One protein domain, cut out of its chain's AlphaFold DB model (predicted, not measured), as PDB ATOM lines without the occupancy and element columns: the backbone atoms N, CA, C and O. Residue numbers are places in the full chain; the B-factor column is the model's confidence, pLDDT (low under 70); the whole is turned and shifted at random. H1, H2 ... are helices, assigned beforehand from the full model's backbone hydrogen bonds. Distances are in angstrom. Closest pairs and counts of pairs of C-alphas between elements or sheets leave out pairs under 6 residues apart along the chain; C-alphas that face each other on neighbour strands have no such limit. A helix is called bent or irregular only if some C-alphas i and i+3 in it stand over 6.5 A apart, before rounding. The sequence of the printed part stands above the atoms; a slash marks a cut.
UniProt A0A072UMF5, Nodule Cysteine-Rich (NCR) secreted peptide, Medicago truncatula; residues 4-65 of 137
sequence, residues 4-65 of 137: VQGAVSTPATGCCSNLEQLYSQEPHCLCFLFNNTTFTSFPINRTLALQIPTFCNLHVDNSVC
ATOM      1  N   VAL A   4     -35.207  51.867  25.677       90.19
ATOM      2  CA  VAL A   4     -35.531  52.498  24.382       90.19
ATOM      3  C   VAL A   4     -36.500  53.674  24.499       90.19
ATOM      4  O   VAL A   4     -36.723  54.378  23.524       90.19
ATOM      5  N   GLN A   5     -37.077  53.903  25.677       90.50
ATOM      6  CA  GLN A   5     -37.907  55.071  25.983       90.50
ATOM      7  C   GLN A   5     -37.084  56.219  26.588       90.50
ATOM      8  O   GLN A   5     -37.613  57.308  26.780       90.50
ATOM      9  N   GLY A   6     -35.806  55.987  26.912       90.19
ATOM     10  CA  GLY A   6     -34.969  56.938  27.647       90.19
ATOM     11  C   GLY A   6     -35.281  57.024  29.141       90.19
ATOM     12  O   GLY A   6     -34.792  57.929  29.806       90.19
ATOM     13  N   ALA A   7     -36.076  56.095  29.682       91.94
ATOM     14  CA  ALA A   7     -36.426  56.072  31.103       91.94
ATOM     15  C   ALA A   7     -35.315  55.472  31.983       91.94
ATOM     16  O   ALA A   7     -35.290  55.702  33.188       91.94
ATOM     17  N   VAL A   8     -34.401  54.694  31.391       93.19
ATOM     18  CA  VAL A   8     -33.207  54.153  32.058       93.19
ATOM     19  C   VAL A   8     -31.998  54.246  31.133       93.19
ATOM     20  O   VAL A   8     -32.139  54.163  29.915       93.19
ATOM     21  N   SER A   9     -30.808  54.370  31.717       91.62
ATOM     22  CA  SER A   9     -29.543  54.524  30.982       91.62
ATOM     23  C   SER A   9     -28.905  53.205  30.540       91.62
ATOM     24  O   SER A   9     -27.927  53.226  29.802       91.62
ATOM     25  N   THR A  10     -29.421  52.059  30.990       91.56
ATOM     26  CA  THR A  10     -28.847  50.738  30.693       91.56
ATOM     27  C   THR A  10     -29.964  49.724  30.434       91.56
ATOM     28  O   THR A  10     -30.972  49.743  31.151       91.56
ATOM     29  N   PRO A  11     -29.839  48.848  29.419       93.06
ATOM     30  CA  PRO A  11     -30.814  47.791  29.189       93.06
ATOM     31  C   PRO A  11     -30.793  46.765  30.325       93.06
ATOM     32  O   PRO A  11     -29.762  46.487  30.932       93.06
ATOM     33  N   ALA A  12     -31.954  46.170  30.602       94.62
ATOM     34  CA  ALA A  12     -32.039  45.052  31.533       94.62
ATOM     35  C   ALA A  12     -31.324  43.820  30.956       94.62
ATOM     36  O   ALA A  12     -31.418  43.566  29.755       94.62
ATOM     37  N   THR A  13     -30.706  42.999  31.806       93.88
ATOM     38  CA  THR A  13     -29.970  41.791  31.383       93.88
ATOM     39  C   THR A  13     -30.823  40.856  30.523       93.88
ATOM     40  O   THR A  13     -30.379  40.420  29.466       93.88
ATOM     41  N   GLY A  14     -32.087  40.632  30.902       94.62
ATOM     42  CA  GLY A  14     -33.008  39.805  30.115       94.62
ATOM     43  C   GLY A  14     -33.306  40.366  28.718       94.62
ATOM     44  O   GLY A  14     -33.593  39.605  27.801       94.62
ATOM     45  N   CYS A  15     -33.196  41.681  28.512       92.88
ATOM     46  CA  CYS A  15     -33.296  42.269  27.176       92.88
ATOM     47  C   CYS A  15     -32.116  41.842  26.295       92.88
ATOM     48  O   CYS A  15     -32.328  41.506  25.135       92.88
ATOM     49  N   CYS A  16     -30.898  41.835  26.846       93.81
ATOM     50  CA  CYS A  16     -29.704  41.418  26.118       93.81
ATOM     51  C   CYS A  16     -29.739  39.925  25.783       93.81
ATOM     52  O   CYS A  16     -29.532  39.576  24.627       93.81
ATOM     53  N   SER A  17     -30.099  39.064  26.741       94.75
ATOM     54  CA  SER A  17     -30.213  37.618  26.493       94.75
ATOM     55  C   SER A  17     -31.245  37.294  25.410       94.75
ATOM     56  O   SER A  17     -30.983  36.496  24.516       94.75
ATOM     57  N   ASN A  18     -32.405  37.959  25.438       92.62
ATOM     58  CA  ASN A  18     -33.421  37.770  24.401       92.62
ATOM     59  C   ASN A  18     -32.957  38.296  23.037       92.62
ATOM     60  O   ASN A  18     -33.246  37.681  22.014       92.62
ATOM     61  N   LEU A  19     -32.236  39.422  23.005       91.25
ATOM     62  CA  LEU A  19     -31.693  39.968  21.764       91.25
ATOM     63  C   LEU A  19     -30.633  39.041  21.155       91.25
ATOM     64  O   LEU A  19     -30.647  38.828  19.948       91.25
ATOM     65  N   GLU A  20     -29.757  38.465  21.975       92.38
ATOM     66  CA  GLU A  20     -28.751  37.483  21.555       92.38
ATOM     67  C   GLU A  20     -29.400  36.227  20.967       92.38
ATOM     68  O   GLU A  20     -29.016  35.763  19.892       92.38
ATOM     69  N   GLN A  21     -30.432  35.708  21.637       93.44
ATOM     70  CA  GLN A  21     -31.180  34.553  21.156       93.44
ATOM     71  C   GLN A  21     -31.877  34.856  19.824       93.44
ATOM     72  O   GLN A  21     -31.810  34.044  18.903       93.44
ATOM     73  N   LEU A  22     -32.507  36.028  19.693       90.62
ATOM     74  CA  LEU A  22     -33.125  36.454  18.436       90.62
ATOM     75  C   LEU A  22     -32.095  36.645  17.324       90.62
ATOM     76  O   LEU A  22     -32.349  36.235  16.199       90.62
ATOM     77  N   TYR A  23     -30.932  37.219  17.625       89.81
ATOM     78  CA  TYR A  23     -29.862  37.380  16.644       89.81
ATOM     79  C   TYR A  23     -29.298  36.031  16.186       89.81
ATOM     80  O   TYR A  23     -29.029  35.849  15.004       89.81
ATOM     81  N   SER A  24     -29.176  35.068  17.098       90.69
ATOM     82  CA  SER A  24     -28.677  33.726  16.781       90.69
ATOM     83  C   SER A  24     -29.663  32.908  15.945       90.69
ATOM     84  O   SER A  24     -29.244  32.133  15.090       90.69
ATOM     85  N   GLN A  25     -30.965  33.064  16.194       92.19
ATOM     86  CA  GLN A  25     -32.009  32.293  15.514       92.19
ATOM     87  C   GLN A  25     -32.470  32.952  14.211       92.19
ATOM     88  O   GLN A  25     -32.648  32.279  13.200       92.19
ATOM     89  N   GLU A  26     -32.681  34.268  14.225       88.25
ATOM     90  CA  GLU A  26     -33.291  34.992  13.113       88.25
ATOM     91  C   GLU A  26     -32.712  36.413  12.957       88.25
ATOM     92  O   GLU A  26     -33.399  37.422  13.167       88.25
ATOM     93  N   PRO A  27     -31.440  36.534  12.533       85.94
ATOM     94  CA  PRO A  27     -30.758  37.826  12.457       85.94
ATOM     95  C   PRO A  27     -31.406  38.780  11.440       85.94
ATOM     96  O   PRO A  27     -31.393  39.995  11.627       85.94
ATOM     97  N   HIS A  28     -32.056  38.245  10.400       84.69
ATOM     98  CA  HIS A  28     -32.766  39.032   9.388       84.69
ATOM     99  C   HIS A  28     -34.035  39.714   9.930       84.69
ATOM    100  O   HIS A  28     -34.383  40.814   9.498       84.69
ATOM    101  N   CYS A  29     -34.728  39.102  10.898       84.12
ATOM    102  CA  CYS A  29     -35.930  39.683  11.504       84.12
ATOM    103  C   CYS A  29     -35.587  40.937  12.322       84.12
ATOM    104  O   CYS A  29     -36.314  41.934  12.297       84.12
ATOM    105  N   LEU A  30     -34.406  40.959  12.947       82.81
ATOM    106  CA  LEU A  30     -33.903  42.151  13.628       82.81
ATOM    107  C   LEU A  30     -33.680  43.326  12.671       82.81
ATOM    108  O   LEU A  30     -33.887  44.478  13.059       82.81
ATOM    109  N   CYS A  31     -33.350  43.065  11.405       82.44
ATOM    110  CA  CYS A  31     -33.220  44.118  10.403       82.44
ATOM    111  C   CYS A  31     -34.527  44.889  10.212       82.44
ATOM    112  O   CYS A  31     -34.481  46.101  10.010       82.44
ATOM    113  N   PHE A  32     -35.691  44.238  10.300       78.25
ATOM    114  CA  PHE A  32     -36.975  44.938  10.243       78.25
ATOM    115  C   PHE A  32     -37.157  45.864  11.439       78.25
ATOM    116  O   PHE A  32     -37.554  47.008  11.248       78.25
ATOM    117  N   LEU A  33     -36.796  45.415  12.640       75.88
ATOM    118  CA  LEU A  33     -36.864  46.236  13.851       75.88
ATOM    119  C   LEU A  33     -35.981  47.491  13.765       75.88
ATOM    120  O   LEU A  33     -36.390  48.565  14.202       75.88
ATOM    121  N   PHE A  34     -34.774  47.367  13.209       74.69
ATOM    122  CA  PHE A  34     -33.823  48.481  13.118       74.69
ATOM    123  C   PHE A  34     -34.041  49.386  11.891       74.69
ATOM    124  O   PHE A  34     -33.724  50.583  11.945       74.69
ATOM    125  N   ASN A  35     -34.597  48.854  10.795       75.06
ATOM    126  CA  ASN A  35     -34.933  49.627   9.592       75.06
ATOM    127  C   ASN A  35     -36.289  50.327   9.692       75.06
ATOM    128  O   ASN A  35     -36.399  51.492   9.309       75.06
ATOM    129  N   ASN A  36     -37.321  49.633  10.175       67.19
ATOM    130  CA  ASN A  36     -38.672  50.172  10.277       67.19
ATOM    131  C   ASN A  36     -38.903  50.738  11.673       67.19
ATOM    132  O   ASN A  36     -39.184  50.024  12.626       67.19
ATOM    133  N   THR A  37     -38.817  52.061  11.778       61.72
ATOM    134  CA  THR A  37     -38.994  52.783  13.044       61.72
ATOM    135  C   THR A  37     -40.404  53.309  13.246       61.72
ATOM    136  O   THR A  37     -40.636  54.131  14.131       61.72
ATOM    137  N   THR A  38     -41.358  52.869  12.431       66.25
ATOM    138  CA  THR A  38     -42.752  53.308  12.512       66.25
ATOM    139  C   THR A  38     -43.478  52.534  13.613       66.25
ATOM    140  O   THR A  38     -44.462  51.839  13.379       66.25
ATOM    141  N   PHE A  39     -42.979  52.634  14.843       68.69
ATOM    142  CA  PHE A  39     -43.653  52.114  16.026       68.69
ATOM    143  C   PHE A  39     -44.715  53.126  16.458       68.69
ATOM    144  O   PHE A  39     -44.510  53.930  17.359       68.69
ATOM    145  N   THR A  40     -45.865  53.123  15.785       67.50
ATOM    146  CA  THR A  40     -46.961  54.072  16.069       67.50
ATOM    147  C   THR A  40     -47.602  53.849  17.439       67.50
ATOM    148  O   THR A  40     -48.181  54.772  18.003       67.50
ATOM    149  N   SER A  41     -47.481  52.638  17.990       74.62
ATOM    150  CA  SER A  41     -48.119  52.252  19.251       74.62
ATOM    151  C   SER A  41     -47.285  52.545  20.500       74.62
ATOM    152  O   SER A  41     -47.802  52.383  21.606       74.62
ATOM    153  N   PHE A  42     -46.006  52.919  20.371       74.94
ATOM    154  CA  PHE A  42     -45.155  53.164  21.536       74.94
ATOM    155  C   PHE A  42     -44.087  54.223  21.245       74.94
ATOM    156  O   PHE A  42     -43.402  54.118  20.230       74.94
ATOM    157  N   PRO A  43     -43.880  55.214  22.134       78.44
ATOM    158  CA  PRO A  43     -42.776  56.155  21.987       78.44
ATOM    159  C   PRO A  43     -41.441  55.413  22.126       78.44
ATOM    160  O   PRO A  43     -41.059  54.988  23.218       78.44
ATOM    161  N   ILE A  44     -40.742  55.234  21.006       85.62
ATOM    162  CA  ILE A  44     -39.418  54.614  20.944       85.62
ATOM    163  C   ILE A  44     -38.411  55.659  20.479       85.62
ATOM    164  O   ILE A  44     -38.534  56.243  19.403       85.62
ATOM    165  N   ASN A  45     -37.375  55.870  21.284       87.50
ATOM    166  CA  ASN A  45     -36.205  56.632  20.900       87.50
ATOM    167  C   ASN A  45     -35.285  55.736  20.061       87.50
ATOM    168  O   ASN A  45     -34.591  54.856  20.579       87.50
ATOM    169  N   ARG A  46     -35.283  55.974  18.746       83.12
ATOM    170  CA  ARG A  46     -34.484  55.209  17.782       83.12
ATOM    171  C   ARG A  46     -33.004  55.186  18.151       83.12
ATOM    172  O   ARG A  46     -32.367  54.147  18.024       83.12
ATOM    173  N   THR A  47     -32.460  56.311  18.601       86.62
ATOM    174  CA  THR A  47     -31.035  56.429  18.917       86.62
ATOM    175  C   THR A  47     -30.642  55.459  20.024       86.62
ATOM    176  O   THR A  47     -29.648  54.755  19.889       86.62
ATOM    177  N   LEU A  48     -31.462  55.346  21.071       89.88
ATOM    178  CA  LEU A  48     -31.236  54.377  22.145       89.88
ATOM    179  C   LEU A  48     -31.423  52.939  21.649       89.88
ATOM    180  O   LEU A  48     -30.617  52.075  21.974       89.88
ATOM    181  N   ALA A  49     -32.424  52.678  20.804       87.62
ATOM    182  CA  ALA A  49     -32.617  51.352  20.213       87.62
ATOM    183  C   ALA A  49     -31.396  50.883  19.393       87.62
ATOM    184  O   ALA A  49     -30.980  49.734  19.521       87.62
ATOM    185  N   LEU A  50     -30.774  51.776  18.615       86.81
ATOM    186  CA  LEU A  50     -29.567  51.478  17.832       86.81
ATOM    187  C   LEU A  50     -28.319  51.258  18.706       86.81
ATOM    188  O   LEU A  50     -27.347  50.674  18.245       86.81
ATOM    189  N   GLN A  51     -28.325  51.699  19.966       89.31
ATOM    190  CA  GLN A  51     -27.210  51.493  20.896       89.31
ATOM    191  C   GLN A  51     -27.303  50.172  21.668       89.31
ATOM    192  O   GLN A  51     -26.320  49.775  22.293       89.31
ATOM    193  N   ILE A  52     -28.446  49.469  21.636       90.00
ATOM    194  CA  ILE A  52     -28.622  48.218  22.393       90.00
ATOM    195  C   ILE A  52     -27.521  47.190  22.090       90.00
ATOM    196  O   ILE A  52     -26.979  46.654  23.056       90.00
ATOM    197  N   PRO A  53     -27.137  46.919  20.823       89.94
ATOM    198  CA  PRO A  53     -26.082  45.945  20.545       89.94
ATOM    199  C   PRO A  53     -24.771  46.293  21.255       89.94
ATOM    200  O   PRO A  53     -24.162  45.423  21.869       89.94
ATOM    201  N   THR A  54     -24.400  47.576  21.278       90.44
ATOM    202  CA  THR A  54     -23.214  48.065  21.990       90.44
ATOM    203  C   THR A  54     -23.321  47.839  23.497       90.44
ATOM    204  O   THR A  54     -22.402  47.293  24.096       90.44
ATOM    205  N   PHE A  55     -24.448  48.196  24.122       93.06
ATOM    206  CA  PHE A  55     -24.650  47.992  25.565       93.06
ATOM    207  C   PHE A  55     -24.705  46.514  25.967       93.06
ATOM    208  O   PHE A  55     -24.344  46.171  27.091       93.06
ATOM    209  N   CYS A  56     -25.158  45.647  25.065       93.44
ATOM    210  CA  CYS A  56     -25.208  44.209  25.279       93.44
ATOM    211  C   CYS A  56     -23.921  43.484  24.843       93.44
ATOM    212  O   CYS A  56     -23.869  42.265  24.963       93.44
ATOM    213  N   ASN A  57     -22.896  44.196  24.349       92.56
ATOM    214  CA  ASN A  57     -21.683  43.618  23.750       92.56
ATOM    215  C   ASN A  57     -21.973  42.591  22.636       92.56
ATOM    216  O   ASN A  57     -21.248  41.612  22.469       92.56
ATOM    217  N   LEU A  58     -23.038  42.814  21.866       88.88
ATOM    218  CA  LEU A  58     -23.434  41.959  20.755       88.88
ATOM    219  C   LEU A  58     -22.836  42.484  19.452       88.88
ATOM    220  O   LEU A  58     -23.114  43.610  19.030       88.88
ATOM    221  N   HIS A  59     -22.032  41.646  18.800       85.25
ATOM    222  CA  HIS A  59     -21.467  41.948  17.493       85.25
ATOM    223  C   HIS A  59     -22.485  41.611  16.398       85.25
ATOM    224  O   HIS A  59     -22.652  40.453  16.018       85.25
ATOM    225  N   VAL A  60     -23.191  42.636  15.924       81.75
ATOM    226  CA  VAL A  60     -24.173  42.515  14.843       81.75
ATOM    227  C   VAL A  60     -23.494  42.850  13.525       81.75
ATOM    228  O   VAL A  60     -23.002  43.963  13.348       81.75
ATOM    229  N   ASP A  61     -23.482  41.898  12.598       82.06
ATOM    230  CA  ASP A  61     -22.893  42.100  11.283       82.06
ATOM    231  C   ASP A  61     -23.880  42.849  10.376       82.06
ATOM    232  O   ASP A  61     -24.964  42.368  10.038       82.06
ATOM    233  N   ASN A  62     -23.510  44.066   9.984       71.56
ATOM    234  CA  ASN A  62     -24.331  44.932   9.142       71.56
ATOM    235  C   ASN A  62     -24.631  44.346   7.758       71.56
ATOM    236  O   ASN A  62     -25.591  44.782   7.121       71.56
ATOM    237  N   SER A  63     -23.829  43.390   7.283       77.88
ATOM    238  CA  SER A  63     -24.054  42.735   5.991       77.88
ATOM    239  C   SER A  63     -25.344  41.912   5.966       77.88
ATOM    240  O   SER A  63     -25.966  41.779   4.914       77.88
ATOM    241  N   VAL A  64     -25.794  41.440   7.132       79.25
ATOM    242  CA  VAL A  64     -27.024  40.651   7.289       79.25
ATOM    243  C   VAL A  64     -28.279  41.519   7.120       79.25
ATOM    244  O   VAL A  64     -29.357  41.016   6.810       79.25
ATOM    245  N   CYS A  65     -28.136  42.842   7.253       77.31
ATOM    246  CA  CYS A  65     -29.219  43.806   7.117       77.31
ATOM    247  C   CYS A  65     -28.974  44.792   5.962       77.31
ATOM    248  O   CYS A  65     -28.555  45.932   6.205       77.31
TER     249      CYS A  65
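What this domain is: This is residues 4 to 65 of the 137 residues of the protein "Nodule Cysteine-Rich (NCR) secreted peptide" of Medicago truncatula (UniProt A0A072UMF5). Three short helices stand in a triangle, each near the other two, with H1 and H2 making a corner at Glu 26. A first stretch, residues 4 to 12, loops from beside H3 to H1; the link of residues 36 to 45 swings round from H2 to H3, and the tail of residues 56 to 65 runs back to end beside H2. The 62 printed residues hold three named helices, H1, H2 and H3 in that order, and no named strand: the class is all helix. The whole is compact, with a radius of gyration of the C-alphas of 11.5 A, and rounded, spanning 28 by 25 by 16 A.

Where its parts are: H1, residues 13 to 25, is 18.6 A long and begins at C-alpha 13 (-29.970, 41.791, 31.383). H2, residues 27 to 35, is 12.8 A long. H3, residues 46 to 55, is 14.5 A long and ends at C-alpha 55 (-24.650, 47.992, 25.565). H3 is irregular: C-alphas 50 and 53 are 7.1 A apart.

How they stand to each other: H1 and H2 are close but not clearly touching; their closest C-alphas, of Tyr 23 and Leu 30, are 6.9 A apart. They run opposite ways at a steep tilt of 61 degrees. H1 and H3 are close but not clearly touching, about perpendicular at 88 degrees, with the closest C-alphas, of Cys 16 and Ile 52, 7.8 A apart. H2 and H3 are close but not clearly touching, with the closest C-alphas, of Phe 34 and Leu 50, 7.0 A apart. They run opposite ways at a tilt of 37 degrees, only just steep. In H1 every O i to N i+4 pair is within hydrogen-bond range; in H3 it is 4 of 6, and in H2 2 of 5, beside 5 of 6 O i to N i+3 pairs.

The domain as a whole: The two C-alphas farthest apart, of Ala 7 and Ser 63, are 31.0 A apart. The printed part has no cut; the link from H1 to H2 is tight and that from H2 to H3 short. The mean pLDDT of the printed part is 85.3, and residues 36 to 40 are under 70.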